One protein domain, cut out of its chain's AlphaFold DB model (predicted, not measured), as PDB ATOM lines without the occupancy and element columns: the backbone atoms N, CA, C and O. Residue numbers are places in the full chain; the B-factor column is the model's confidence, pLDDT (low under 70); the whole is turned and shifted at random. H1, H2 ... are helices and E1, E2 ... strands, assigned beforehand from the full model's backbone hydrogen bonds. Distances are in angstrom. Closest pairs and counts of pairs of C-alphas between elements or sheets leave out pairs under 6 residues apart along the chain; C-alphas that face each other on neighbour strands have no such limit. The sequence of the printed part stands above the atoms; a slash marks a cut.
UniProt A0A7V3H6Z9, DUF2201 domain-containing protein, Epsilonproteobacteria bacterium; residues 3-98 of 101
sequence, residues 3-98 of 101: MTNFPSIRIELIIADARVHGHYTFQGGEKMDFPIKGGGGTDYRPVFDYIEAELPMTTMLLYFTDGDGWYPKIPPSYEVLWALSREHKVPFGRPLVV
ATOM      1  N   MET A   3      29.700 -29.557 -15.119       53.69
ATOM      2  CA  MET A   3      28.559 -29.850 -15.985       53.69
ATOM      3  C   MET A   3      28.801 -31.001 -16.973       53.69
ATOM      4  O   MET A   3      27.843 -31.645 -17.384       53.69
ATOM      5  N   THR A   4      30.052 -31.306 -17.348       54.72
ATOM      6  CA  THR A   4      30.345 -32.417 -18.276       54.72
ATOM      7  C   THR A   4      30.212 -33.794 -17.622       54.72
ATOM      8  O   THR A   4      30.023 -34.779 -18.325       54.72
ATOM      9  N   ASN A   5      30.289 -33.867 -16.289       57.72
ATOM     10  CA  ASN A   5      30.177 -35.120 -15.535       57.72
ATOM     11  C   ASN A   5      28.730 -35.454 -15.125       57.72
ATOM     12  O   ASN A   5      28.489 -36.543 -14.612       57.72
ATOM     13  N   PHE A   6      27.772 -34.551 -15.365       63.28
ATOM     14  CA  PHE A   6      26.366 -34.734 -15.001       63.28
ATOM     15  C   PHE A   6      25.424 -34.310 -16.144       63.28
ATOM     16  O   PHE A   6      24.743 -33.288 -16.047       63.28
ATOM     17  N   PRO A   7      25.363 -35.086 -17.241       56.16
ATOM     18  CA  PRO A   7      24.633 -34.710 -18.457       56.16
ATOM     19  C   PRO A   7      23.114 -34.572 -18.263       56.16
ATOM     20  O   PRO A   7      22.446 -33.980 -19.103       56.16
ATOM     21  N   SER A   8      22.564 -35.094 -17.164       67.44
ATOM     22  CA  SER A   8      21.137 -35.040 -16.831       67.44
ATOM     23  C   SER A   8      20.765 -33.952 -15.813       67.44
ATOM     24  O   SER A   8      19.626 -33.939 -15.348       67.44
ATOM     25  N   ILE A   9      21.689 -33.061 -15.430       71.75
ATOM     26  CA  ILE A   9      21.380 -31.949 -14.520       71.75
ATOM     27  C   ILE A   9      20.953 -30.725 -15.333       71.75
ATOM     28  O   ILE A   9      21.718 -30.200 -16.144       71.75
ATOM     29  N   ARG A  10      19.727 -30.263 -15.076       82.19
ATOM     30  CA  ARG A  10      19.246 -28.938 -15.473       82.19
ATOM     31  C   ARG A  10      19.592 -27.947 -14.368       82.19
ATOM     32  O   ARG A  10      19.321 -28.222 -13.202       82.19
ATOM     33  N   ILE A  11      20.193 -26.824 -14.738       86.56
ATOM     34  CA  ILE A  11      20.522 -25.739 -13.812       86.56
ATOM     35  C   ILE A  11      19.659 -24.542 -14.178       86.56
ATOM     36  O   ILE A  11      19.741 -24.052 -15.300       86.56
ATOM     37  N   GLU A  12      18.874 -24.070 -13.218       90.56
ATOM     38  CA  GLU A  12      18.148 -22.806 -13.316       90.56
ATOM     39  C   GLU A  12      18.950 -21.746 -12.554       90.56
ATOM     40  O   GLU A  12      19.140 -21.841 -11.340       90.56
ATOM     41  N   LEU A  13      19.480 -20.752 -13.266       90.56
ATOM     42  CA  LEU A  13      20.176 -19.617 -12.673       90.56
ATOM     43  C   LEU A  13      19.207 -18.449 -12.530       90.56
ATOM     44  O   LEU A  13      18.766 -17.887 -13.531       90.56
ATOM     45  N   ILE A  14      18.956 -18.038 -11.291       90.50
ATOM     46  CA  ILE A  14      18.169 -16.849 -10.965       90.50
ATOM     47  C   ILE A  14      19.120 -15.751 -10.486       90.50
ATOM     48  O   ILE A  14      19.915 -15.961  -9.572       90.50
ATOM     49  N   ILE A  15      19.030 -14.570 -11.093       87.81
ATOM     50  CA  ILE A  15      19.731 -13.363 -10.644       87.81
ATOM     51  C   ILE A  15      18.715 -12.499  -9.911       87.81
ATOM     52  O   ILE A  15      17.703 -12.122 -10.502       87.81
ATOM     53  N   ALA A  16      18.970 -12.184  -8.644       83.50
ATOM     54  CA  ALA A  16      18.027 -11.441  -7.820       83.50
ATOM     55  C   ALA A  16      18.706 -10.633  -6.707       83.50
ATOM     56  O   ALA A  16      19.764 -11.011  -6.205       83.50
ATOM     57  N   ASP A  17      18.049  -9.547  -6.306       78.00
ATOM     58  CA  ASP A  17      18.236  -8.862  -5.021       78.00
ATOM     59  C   ASP A  17      16.889  -8.830  -4.273       78.00
ATOM     60  O   ASP A  17      16.303  -9.883  -4.054       78.00
ATOM     61  N   ALA A  18      16.341  -7.657  -3.942       77.69
ATOM     62  CA  ALA A  18      14.954  -7.506  -3.512       77.69
ATOM     63  C   ALA A  18      13.921  -7.790  -4.624       77.69
ATOM     64  O   ALA A  18      12.718  -7.672  -4.389       77.69
ATOM     65  N   ARG A  19      14.359  -8.100  -5.853       81.31
ATOM     66  CA  ARG A  19      13.523  -8.558  -6.976       81.31
ATOM     67  C   ARG A  19      14.306  -9.529  -7.862       81.31
ATOM     68  O   ARG A  19      15.529  -9.451  -7.931       81.31
ATOM     69  N   VAL A  20      13.604 -10.401  -8.589       83.75
ATOM     70  CA  VAL A  20      14.205 -11.226  -9.652       83.75
ATOM     71  C   VAL A  20      14.495 -10.356 -10.880       83.75
ATOM     72  O   VAL A  20      13.597  -9.700 -11.408       83.75
ATOM     73  N   HIS A  21      15.749 -10.360 -11.332       84.62
ATOM     74  CA  HIS A  21      16.255  -9.603 -12.486       84.62
ATOM     75  C   HIS A  21      16.408 -10.452 -13.745       84.62
ATOM     76  O   HIS A  21      16.368  -9.916 -14.852       84.62
ATOM     77  N   GLY A  22      16.606 -11.761 -13.596       84.94
ATOM     78  CA  GLY A  22      16.787 -12.666 -14.726       84.94
ATOM     79  C   GLY A  22      16.744 -14.131 -14.319       84.94
ATOM     80  O   GLY A  22      17.059 -14.475 -13.181       84.94
ATOM     81  N   HIS A  23      16.363 -14.973 -15.273       90.75
ATOM     82  CA  HIS A  23      16.312 -16.421 -15.144       90.75
ATOM     83  C   HIS A  23      16.887 -17.045 -16.423       90.75
ATOM     84  O   HIS A  23      16.507 -16.653 -17.528       90.75
ATOM     85  N   TYR A  24      17.822 -17.981 -16.267       89.00
ATOM     86  CA  TYR A  24      18.488 -18.684 -17.359       89.00
ATOM     87  C   TYR A  24      18.511 -20.186 -17.082       89.00
ATOM     88  O   TYR A  24      18.961 -20.606 -16.018       89.00
ATOM     89  N   THR A  25      18.097 -20.981 -18.064       88.69
ATOM     90  CA  THR A  25      18.155 -22.443 -18.002       88.69
ATOM     91  C   THR A  25      19.399 -22.938 -18.724       88.69
ATOM     92  O   THR A  25      19.616 -22.584 -19.881       88.69
ATOM     93  N   PHE A  26      20.175 -23.801 -18.072       83.06
ATOM     94  CA  PHE A  26      21.341 -24.458 -18.656       83.06
ATOM     95  C   PHE A  26      21.193 -25.978 -18.619       83.06
ATOM     96  O   PHE A  26      20.725 -26.554 -17.627       83.06
ATOM     97  N   GLN A  27      21.640 -26.642 -19.683       79.19
ATOM     98  CA  GLN A  27      21.709 -28.100 -19.775       79.19
ATOM     99  C   GLN A  27      23.076 -28.513 -20.329       79.19
ATOM    100  O   GLN A  27      23.478 -28.048 -21.384       79.19
ATOM    101  N   GLY A  28      23.799 -29.390 -19.623       66.94
ATOM    102  CA  GLY A  28      24.974 -30.112 -20.139       66.94
ATOM    103  C   GLY A  28      26.035 -29.301 -20.915       66.94
ATOM    104  O   GLY A  28      26.006 -29.225 -22.136       66.94
ATOM    105  N   GLY A  29      27.077 -28.821 -20.225       62.06
ATOM    106  CA  GLY A  29      28.321 -28.351 -20.864       62.06
ATOM    107  C   GLY A  29      28.287 -26.960 -21.514       62.06
ATOM    108  O   GLY A  29      29.306 -26.536 -22.064       62.06
ATOM    109  N   GLU A  30      27.172 -26.237 -21.424       64.12
ATOM    110  CA  GLU A  30      27.048 -24.859 -21.909       64.12
ATOM    111  C   GLU A  30      27.962 -23.887 -21.139       64.12
ATOM    112  O   GLU A  30      28.201 -24.024 -19.936       64.12
ATOM    113  N   LYS A  31      28.505 -22.888 -21.847       62.84
ATOM    114  CA  LYS A  31      29.257 -21.794 -21.220       62.84
ATOM    115  C   LYS A  31      28.272 -20.863 -20.513       62.84
ATOM    116  O   LYS A  31      27.407 -20.277 -21.154       62.84
ATOM    117  N   MET A  32      28.455 -20.695 -19.210       64.25
ATOM    118  CA  MET A  32      27.764 -19.685 -18.415       64.25
ATOM    119  C   MET A  32      28.426 -18.322 -18.648       64.25
ATOM    120  O   MET A  32      29.562 -18.114 -18.223       64.25
ATOM    121  N   ASP A  33      27.727 -17.410 -19.319       66.31
ATOM    122  CA  ASP A  33      28.098 -15.996 -19.411       66.31
ATOM    123  C   ASP A  33      26.852 -15.165 -19.090       66.31
ATOM    124  O   ASP A  33      25.862 -15.199 -19.824       66.31
ATOM    125  N   PHE A  34      26.842 -14.511 -17.930       67.25
ATOM    126  CA  PHE A  34      25.687 -13.759 -17.449       67.25
ATOM    127  C   PHE A  34      26.132 -12.528 -16.650       67.25
ATOM    128  O   PHE A  34      27.062 -12.607 -15.842       67.25
ATOM    129  N   PRO A  35      25.479 -11.369 -16.846       64.25
ATOM    130  CA  PRO A  35      25.814 -10.165 -16.106       64.25
ATOM    131  C   PRO A  35      25.277 -10.258 -14.675       64.25
ATOM    132  O   PRO A  35      24.068 -10.316 -14.463       64.25
ATOM    133  N   ILE A  36      26.162 -10.200 -13.682       65.06
ATOM    134  CA  ILE A  36      25.751 -10.044 -12.284       65.06
ATOM    135  C   ILE A  36      25.318  -8.587 -12.081       65.06
ATOM    136  O   ILE A  36      26.111  -7.662 -12.261       65.06
ATOM    137  N   LYS A  37      24.049  -8.378 -11.722       62.81
ATOM    138  CA  LYS A  37      23.494  -7.075 -11.330       62.81
ATOM    139  C   LYS A  37      22.882  -7.189  -9.934       62.81
ATOM    140  O   LYS A  37      22.221  -8.178  -9.641       62.81
ATOM    141  N   GLY A  38      23.099  -6.172  -9.105       63.06
ATOM    142  CA  GLY A  38      22.556  -6.054  -7.749       63.06
ATOM    143  C   GLY A  38      22.936  -4.705  -7.125       63.06
ATOM    144  O   GLY A  38      23.612  -3.903  -7.774       63.06
ATOM    145  N   GLY A  39      22.513  -4.446  -5.884       55.41
ATOM    146  CA  GLY A  39      22.918  -3.240  -5.141       55.41
ATOM    147  C   GLY A  39      21.930  -2.689  -4.103       55.41
ATOM    148  O   GLY A  39      22.221  -1.657  -3.503       55.41
ATOM    149  N   GLY A  40      20.781  -3.328  -3.876       58.88
ATOM    150  CA  GLY A  40      19.853  -2.997  -2.787       58.88
ATOM    151  C   GLY A  40      19.936  -4.005  -1.639       58.88
ATOM    152  O   GLY A  40      20.350  -5.142  -1.855       58.88
ATOM    153  N   GLY A  41      19.538  -3.601  -0.426       63.44
ATOM    154  CA  GLY A  41      19.375  -4.524   0.707       63.44
ATOM    155  C   GLY A  41      18.582  -5.776   0.306       63.44
ATOM    156  O   GLY A  41      17.746  -5.720  -0.596       63.44
ATOM    157  N   THR A  42      18.887  -6.919   0.915       74.38
ATOM    158  CA  THR A  42      18.442  -8.201   0.361       74.38
ATOM    159  C   THR A  42      17.103  -8.642   0.949       74.38
ATOM    160  O   THR A  42      16.950  -8.822   2.154       74.38
ATOM    161  N   ASP A  43      16.108  -8.829   0.088       89.69
ATOM    162  CA  ASP A  43      14.888  -9.563   0.416       89.69
ATOM    163  C   ASP A  43      14.933 -10.882  -0.344       89.69
ATOM    164  O   ASP A  43      14.899 -10.882  -1.569       89.69
ATOM    165  N   TYR A  44      15.049 -12.003   0.366       93.25
ATOM    166  CA  TYR A  44      15.151 -13.313  -0.268       93.25
ATOM    167  C   TYR A  44      13.798 -13.802  -0.786       93.25
ATOM    168  O   TYR A  44      13.759 -14.592  -1.727       93.25
ATOM    169  N   ARG A  45      12.685 -13.344  -0.193       94.56
ATOM    170  CA  ARG A  45      11.328 -13.864  -0.453       94.56
ATOM    171  C   ARG A  45      10.946 -13.885  -1.939       94.56
ATOM    172  O   ARG A  45      10.491 -14.936  -2.375       94.56
ATOM    173  N   PRO A  46      11.225 -12.845  -2.747       92.94
ATOM    174  CA  PRO A  46      10.893 -12.847  -4.171       92.94
ATOM    175  C   PRO A  46      11.513 -14.002  -4.965       92.94
ATOM    176  O   PRO A  46      10.919 -14.445  -5.941       92.94
ATOM    177  N   VAL A  47      12.689 -14.507  -4.570       93.88
ATOM    178  CA  VAL A  47      13.295 -15.680  -5.224       93.88
ATOM    179  C   VAL A  47      12.533 -16.952  -4.877       93.88
ATOM    180  O   VAL A  47      12.299 -17.778  -5.754       93.88
ATOM    181  N   PHE A  48      12.130 -17.110  -3.617       95.69
ATOM    182  CA  PHE A  48      11.345 -18.268  -3.187       95.69
ATOM    183  C   PHE A  48       9.955 -18.254  -3.830       95.69
ATOM    184  O   PHE A  48       9.552 -19.271  -4.387       95.69
ATOM    185  N   ASP A  49       9.290 -17.093  -3.849       95.12
ATOM    186  CA  ASP A  49       7.996 -16.908  -4.515       95.12
ATOM    187  C   ASP A  49       8.097 -17.245  -6.016       95.12
ATOM    188  O   ASP A  49       7.226 -17.909  -6.576       95.12
ATOM    189  N   TYR A  50       9.190 -16.833  -6.675       95.12
ATOM    190  CA  TYR A  50       9.436 -17.148  -8.084       95.12
ATOM    191  C   TYR A  50       9.646 -18.647  -8.322       95.12
ATOM    192  O   TYR A  50       9.088 -19.201  -9.264       95.12
ATOM    193  N   ILE A  51      10.438 -19.320  -7.481       95.19
ATOM    194  CA  ILE A  51      10.683 -20.763  -7.612       95.19
ATOM    195  C   ILE A  51       9.385 -21.552  -7.422       95.19
ATOM    196  O   ILE A  51       9.122 -22.475  -8.191       95.19
ATOM    197  N   GLU A  52       8.570 -21.190  -6.430       94.88
ATOM    198  CA  GLU A  52       7.279 -21.839  -6.188       94.88
ATOM    199  C   GLU A  52       6.335 -21.697  -7.390       94.88
ATOM    200  O   GLU A  52       5.684 -22.667  -7.780       94.88
ATOM    201  N   ALA A  53       6.295 -20.512  -8.005       95.31
ATOM    202  CA  ALA A  53       5.423 -20.232  -9.141       95.31
ATOM    203  C   ALA A  53       5.915 -20.855 -10.461       95.31
ATOM    204  O   ALA A  53       5.123 -21.435 -11.202       95.31
ATOM    205  N   GLU A  54       7.211 -20.740 -10.762       95.06
ATOM    206  CA  GLU A  54       7.750 -20.991 -12.106       95.06
ATOM    207  C   GLU A  54       8.592 -22.273 -12.201       95.06
ATOM    208  O   GLU A  54       8.777 -22.817 -13.291       95.06
ATOM    209  N   LEU A  55       9.103 -22.785 -11.076       93.50
ATOM    210  CA  LEU A  55      10.036 -23.916 -11.027       93.50
ATOM    211  C   LEU A  55       9.581 -25.015 -10.041       93.50
ATOM    212  O   LEU A  55      10.360 -25.433  -9.174       93.50
ATOM    213  N   PRO A  56       8.362 -25.572 -10.188       89.81
ATOM    214  CA  PRO A  56       7.750 -26.481  -9.209       89.81
ATOM    215  C   PRO A  56       8.486 -27.820  -9.029       89.81
ATOM    216  O   PRO A  56       8.250 -28.535  -8.060       89.81
ATOM    217  N   MET A  57       9.384 -28.172  -9.955       90.12
ATOM    218  CA  MET A  57      10.201 -29.391  -9.891       90.12
ATOM    219  C   MET A  57      11.571 -29.169  -9.230       90.12
ATOM    220  O   MET A  57      12.417 -30.063  -9.262       90.12
ATOM    221  N   THR A  58      11.811 -27.987  -8.653       93.56
ATOM    222  CA  THR A  58      13.051 -27.676  -7.934       93.56
ATOM    223  C   THR A  58      13.241 -28.634  -6.767       93.56
ATOM    224  O   THR A  58      12.388 -28.743  -5.893       93.56
ATOM    225  N   THR A  59      14.381 -29.321  -6.739       94.38
ATOM    226  CA  THR A  59      14.748 -30.231  -5.643       94.38
ATOM    227  C   THR A  59      15.765 -29.618  -4.686       94.38
ATOM    228  O   THR A  59      15.823 -30.019  -3.523       94.38
ATOM    229  N   MET A  60      16.532 -28.624  -5.145       94.62
ATOM    230  CA  MET A  60      17.535 -27.920  -4.352       94.62
ATOM    231  C   MET A  60      17.743 -26.487  -4.859       94.62
ATOM    232  O   MET A  60      17.822 -26.255  -6.064       94.62
ATOM    233  N   LEU A  61      17.914 -25.552  -3.927       96.00
ATOM    234  CA  LEU A  61      18.340 -24.175  -4.154       96.00
ATOM    235  C   LEU A  61      19.709 -23.944  -3.509       96.00
ATOM    236  O   LEU A  61      19.861 -24.126  -2.303       96.00
ATOM    237  N   LEU A  62      20.685 -23.492  -4.298       94.69
ATOM    238  CA  LEU A  62      21.966 -22.976  -3.812       94.69
ATOM    239  C   LEU A  62      21.961 -21.446  -3.920       94.69
ATOM    240  O   LEU A  62      22.011 -20.908  -5.023       94.69
ATOM    241  N   TYR A  63      21.901 -20.753  -2.783       93.75
ATOM    242  CA  TYR A  63      21.792 -19.295  -2.721       93.75
ATOM    243  C   TYR A  63      23.106 -18.670  -2.247       93.75
ATOM    244  O   TYR A  63      23.533 -18.916  -1.119       93.75
ATOM    245  N   PHE A  64      23.729 -17.830  -3.076       91.25
ATOM    246  CA  PHE A  64      24.943 -17.086  -2.720       91.25
ATOM    247  C   PHE A  64      24.586 -15.747  -2.076       91.25
ATOM    248  O   PHE A  64      23.925 -14.915  -2.693       91.25
ATOM    249  N   THR A  65      25.002 -15.535  -0.829       90.44
ATOM    250  CA  THR A  65      24.689 -14.314  -0.069       90.44
ATOM    251  C   THR A  65      25.626 -14.167   1.135       90.44
ATOM    252  O   THR A  65      26.331 -15.103   1.490       90.44
ATOM    253  N   ASP A  66      25.661 -13.007   1.786       90.88
ATOM    254  CA  ASP A  66      26.236 -12.878   3.133       90.88
ATOM    255  C   ASP A  66      25.219 -13.230   4.239       90.88
ATOM    256  O   ASP A  66      25.589 -13.354   5.407       90.88
ATOM    257  N   GLY A  67      23.958 -13.429   3.839       92.25
ATOM    258  CA  GLY A  67      22.811 -13.817   4.647       92.25
ATOM    259  C   GLY A  67      22.091 -12.642   5.334       92.25
ATOM    260  O   GLY A  67      21.134 -12.878   6.059       92.25
ATOM    261  N   ASP A  68      22.499 -11.389   5.118       91.00
ATOM    262  CA  ASP A  68      21.796 -10.249   5.712       91.00
ATOM    263  C   ASP A  68      20.569  -9.856   4.873       91.00
ATOM    264  O   ASP A  68      20.679  -9.228   3.815       91.00
ATOM    265  N   GLY A  69      19.375 -10.245   5.330       91.06
ATOM    266  CA  GLY A  69      18.146  -9.958   4.603       91.06
ATOM    267  C   GLY A  69      16.860 -10.506   5.216       91.06
ATOM    268  O   GLY A  69      16.831 -11.068   6.313       91.06
ATOM    269  N   TRP A  70      15.758 -10.342   4.481       93.44
ATOM    270  CA  TRP A  70      14.451 -10.874   4.873       93.44
ATOM    271  C   TRP A  70      14.213 -12.265   4.300       93.44
ATOM    272  O   TRP A  70      14.186 -12.469   3.089       93.44
ATOM    273  N   TYR A  71      13.988 -13.223   5.194       95.75
ATOM    274  CA  TYR A  71      13.736 -14.616   4.846       95.75
ATOM    275  C   TYR A  71      12.238 -14.925   4.707       95.75
ATOM    276  O   TYR A  71      11.401 -14.279   5.354       95.75
ATOM    277  N   PRO A  72      11.879 -15.969   3.938       95.56
ATOM    278  CA  PRO A  72      10.579 -16.616   4.057       95.56
ATOM    279  C   PRO A  72      10.299 -17.044   5.503       95.56
ATOM    280  O   PRO A  72      11.193 -17.484   6.224       95.56
ATOM    281  N   LYS A  73       9.037 -16.942   5.932       95.00
ATOM    282  CA  LYS A  73       8.619 -17.414   7.265       95.00
ATOM    283  C   LYS A  73       8.488 -18.935   7.334       95.00
ATOM    284  O   LYS A  73       8.599 -19.505   8.414       95.00
ATOM    285  N   ILE A  74       8.202 -19.560   6.197       96.06
ATOM    286  CA  ILE A  74       7.993 -20.997   6.060       96.06
ATOM    287  C   ILE A  74       9.094 -21.516   5.129       96.06
ATOM    288  O   ILE A  74       9.262 -20.950   4.047       96.06
ATOM    289  N   PRO A  75       9.868 -22.537   5.534       96.75
ATOM    290  CA  PRO A  75      10.846 -23.165   4.654       96.75
ATOM    291  C   PRO A  75      10.155 -23.809   3.439       96.75
ATOM    292  O   PRO A  75       9.068 -24.369   3.607       96.75
ATOM    293  N   PRO A  76      10.762 -23.782   2.240       97.06
ATOM    294  CA  PRO A  76      10.211 -24.492   1.090       97.06
ATOM    295  C   PRO A  76      10.326 -26.017   1.261       97.06
ATOM    296  O   PRO A  76      11.045 -26.513   2.129       97.06
ATOM    297  N   SER A  77       9.652 -26.775   0.393       96.31
ATOM    298  CA  SER A  77       9.702 -28.246   0.381       96.31
ATOM    299  C   SER A  77      10.985 -28.834  -0.220       96.31
ATOM    300  O   SER A  77      11.199 -30.041  -0.125       96.31
ATOM    301  N   TYR A  78      11.813 -28.010  -0.862       96.44
ATOM    302  CA  TYR A  78      13.083 -28.403  -1.471       96.44
ATOM    303  C   TYR A  78      14.279 -28.066  -0.575       96.44
ATOM    304  O   TYR A  78      14.189 -27.245   0.340       96.44
ATOM    305  N   GLU A  79      15.426 -28.697  -0.834       97.56
ATOM    306  CA  GLU A  79      16.636 -28.442  -0.056       97.56
ATOM    307  C   GLU A  79      17.152 -27.015  -0.288       97.56
ATOM    308  O   GLU A  79      17.240 -26.554  -1.422       97.56
ATOM    309  N   VAL A  80      17.543 -26.319   0.780       98.06
ATOM    310  CA  VAL A  80      18.144 -24.983   0.679       98.06
ATOM    311  C   VAL A  80      19.559 -25.020   1.229       98.06
ATOM    312  O   VAL A  80      19.778 -25.325   2.404       98.06
ATOM    313  N   LEU A  81      20.512 -24.683   0.367       97.62
ATOM    314  CA  LEU A  81      21.912 -24.468   0.685       97.62
ATOM    315  C   LEU A  81      22.214 -22.975   0.627       97.62
ATOM    316  O   LEU A  81      22.118 -22.351  -0.428       97.62
ATOM    317  N   TRP A  82      22.629 -22.412   1.755       96.19
ATOM    318  CA  TRP A  82      23.078 -21.028   1.826       96.19
ATOM    319  C   TRP A  82      24.593 -20.993   1.676       96.19
ATOM    320  O   TRP A  82      25.319 -21.320   2.611       96.19
ATOM    321  N   ALA A  83      25.071 -20.622   0.493       95.12
ATOM    322  CA  ALA A  83      26.476 -20.370   0.209       95.12
ATOM    323  C   ALA A  83      26.864 -18.998   0.782       95.12
ATOM    324  O   ALA A  83      26.722 -17.966   0.123       95.12
ATOM    325  N   LEU A  84      27.311 -19.000   2.038       93.56
ATOM    326  CA  LEU A  84      27.570 -17.803   2.824       93.56
ATOM    327  C   LEU A  84      28.993 -17.270   2.622       93.56
ATOM    328  O   LEU A  84      29.968 -18.022   2.684       93.56
ATOM    329  N   SER A  85      29.126 -15.954   2.446       91.44
ATOM    330  CA  SER A  85      30.437 -15.287   2.386       91.44
ATOM    331  C   SER A  85      31.117 -15.120   3.751       91.44
ATOM    332  O   SER A  85      32.314 -14.860   3.809       91.44
ATOM    333  N   ARG A  86      30.363 -15.279   4.843       91.12
ATOM    334  CA  ARG A  86      30.812 -15.211   6.241       91.12
ATOM    335  C   ARG A  86      29.940 -16.110   7.111       91.12
ATOM    336  O   ARG A  86      28.865 -16.523   6.688       91.12
ATOM    337  N   GLU A  87      30.363 -16.390   8.338       93.88
ATOM    338  CA  GLU A  87      29.489 -17.078   9.291       93.88
ATOM    339  C   GLU A  87      28.220 -16.259   9.556       93.88
ATOM    340  O   GLU A  87      28.282 -15.092   9.949       93.88
ATOM    341  N   HIS A  88      27.057 -16.883   9.364       94.25
ATOM    342  CA  HIS A  88      25.777 -16.281   9.700       94.25
ATOM    343  C   HIS A  88      24.722 -17.345  10.031       94.25
ATOM    344  O   HIS A  88      24.786 -18.486   9.568       94.25
ATOM    345  N   LYS A  89      23.751 -16.978  10.875       95.38
ATOM    346  CA  LYS A  89      22.635 -17.842  11.265       95.38
ATOM    347  C   LYS A  89      21.497 -17.648  10.277       95.38
ATOM    348  O   LYS A  89      20.961 -16.554  10.168       95.38
ATOM    349  N   VAL A  90      21.098 -18.736   9.635       96.44
ATOM    350  CA  VAL A  90      19.945 -18.788   8.734       96.44
ATOM    351  C   VAL A  90      18.762 -19.456   9.446       96.44
ATOM    352  O   VAL A  90      18.981 -20.342  10.276       96.44
ATOM    353  N   PRO A  91      17.508 -19.062   9.160       96.88
ATOM    354  CA  PRO A  91      16.339 -19.618   9.846       96.88
ATOM    355  C   PRO A  91      15.998 -21.053   9.415       96.88
ATOM    356  O   PRO A  91      15.299 -21.754  10.142       96.88
ATOM    357  N   PHE A  92      16.467 -21.493   8.244       97.75
ATOM    358  CA  PHE A  92      16.268 -22.843   7.713       97.75
ATOM    359  C   PHE A  92      17.319 -23.182   6.652       97.75
ATOM    360  O   PHE A  92      18.038 -22.306   6.170       97.75
ATOM    361  N   GLY A  93      17.362 -24.451   6.242       97.19
ATOM    362  CA  GLY A  93      18.351 -24.948   5.286       97.19
ATOM    363  C   GLY A  93      19.725 -25.153   5.923       97.19
ATOM    364  O   GLY A  93      19.889 -25.054   7.140       97.19
ATOM    365  N   ARG A  94      20.721 -25.470   5.095       97.44
ATOM    366  CA  ARG A  94      22.097 -25.725   5.541       97.44
ATOM    367  C   ARG A  94      23.004 -24.549   5.158       97.44
ATOM    368  O   ARG A  94      23.092 -24.237   3.970       97.44
ATOM    369  N   PRO A  95      23.690 -23.903   6.117       96.81
ATOM    370  CA  PRO A  95      24.720 -22.921   5.805       96.81
ATOM    371  C   PRO A  95      26.013 -23.612   5.351       96.81
ATOM    372  O   PRO A  95      26.444 -24.602   5.941       96.81
ATOM    373  N   LEU A  96      26.640 -23.070   4.311       95.19
ATOM    374  CA  LEU A  96      27.939 -23.467   3.774       95.19
ATOM    375  C   LEU A  96      28.795 -22.205   3.634       95.19
ATOM    376  O   LEU A  96      28.546 -21.395   2.747       95.19
ATOM    377  N   VAL A  97      29.793 -22.018   4.498       93.56
ATOM    378  CA  VAL A  97      30.704 -20.867   4.393       93.56
ATOM    379  C   VAL A  97      31.722 -21.144   3.287       93.56
ATOM    380  O   VAL A  97      32.516 -22.079   3.389       93.56
ATOM    381  N   VAL A  98      31.670 -20.363   2.206       86.81
ATOM    382  CA  VAL A  98      32.404 -20.660   0.958       86.81
ATOM    383  C   VAL A  98      33.792 -20.018   0.915       86.81
ATOM    384  O   VAL A  98      34.649 -20.461   0.153       86.81
TER     385      VAL A  98
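Overview. This is residues 3 to 98 of the 101 residues of the protein "DUF2201 domain-containing protein" of Epsilonproteobacteria bacterium (UniProt A0A7V3H6Z9). A small parallel sheet, E3, E4 and E5, and a long two-stranded hairpin, E1 and E2, make the two strand-built parts, with the helix H1 near the turn end of the hairpin. A long loop, residues 28 to 44, runs back from the far end of the hairpin to H1. The printed part has 96 residues with one named helix and five named strands, in the order E1 E2 H1 E3 E4 E5; under half of the residues are in named elements, and the class is mixed, helices and strands. The whole is compact, with a radius of gyration of the C-alphas of 13.6 A and spans of 34 by 28 by 28 A.

Along the chain. E1, residues 10 to 16, begins at C-alpha 10 (19.246, -28.938, -15.473) and is 19.1 A long; E2, residues 20 to 27, is 21.1 A. H1 is residues 45 to 54, 14.1 A. E3, residues 60 to 65, is 16.0 A, E4, residues 79 to 84, is 15.5 A, and E5, residues 94 to 97, ends at C-alpha 97 (30.704, -20.867, 4.393).

Arrangement. E1 and E2 form an antiparallel hairpin, with N 13 and O 24 at 2.8 A. The closest C-alphas of E2 and H1 are those of Val 20 and Val 47, 6.3 A apart. In H1 every O i to N i+4 pair is within hydrogen-bond range. H1 is only just not on the sheet E3 E4 E5, with 4 pairs of C-alphas within 10 A. E3 is parallel to E4, with N 63 and O 81 at 2.9 A, and E4 to E5, with N 96 and O 82 at 2.8 A. E1 and E3 are apart. Residues 42 to 43 pair with 69 to 70, parallel.

Size, cuts and confidence. The C-alphas of Thr 4 and Lys 73, the two farthest apart, are 36.7 A apart. The printed part has no cut. The links E2 to H1 and E3 to E4 are long. Mean pLDDT of the printed part is 85.4; residues 3 to 8 and 28 to 41 are under 70.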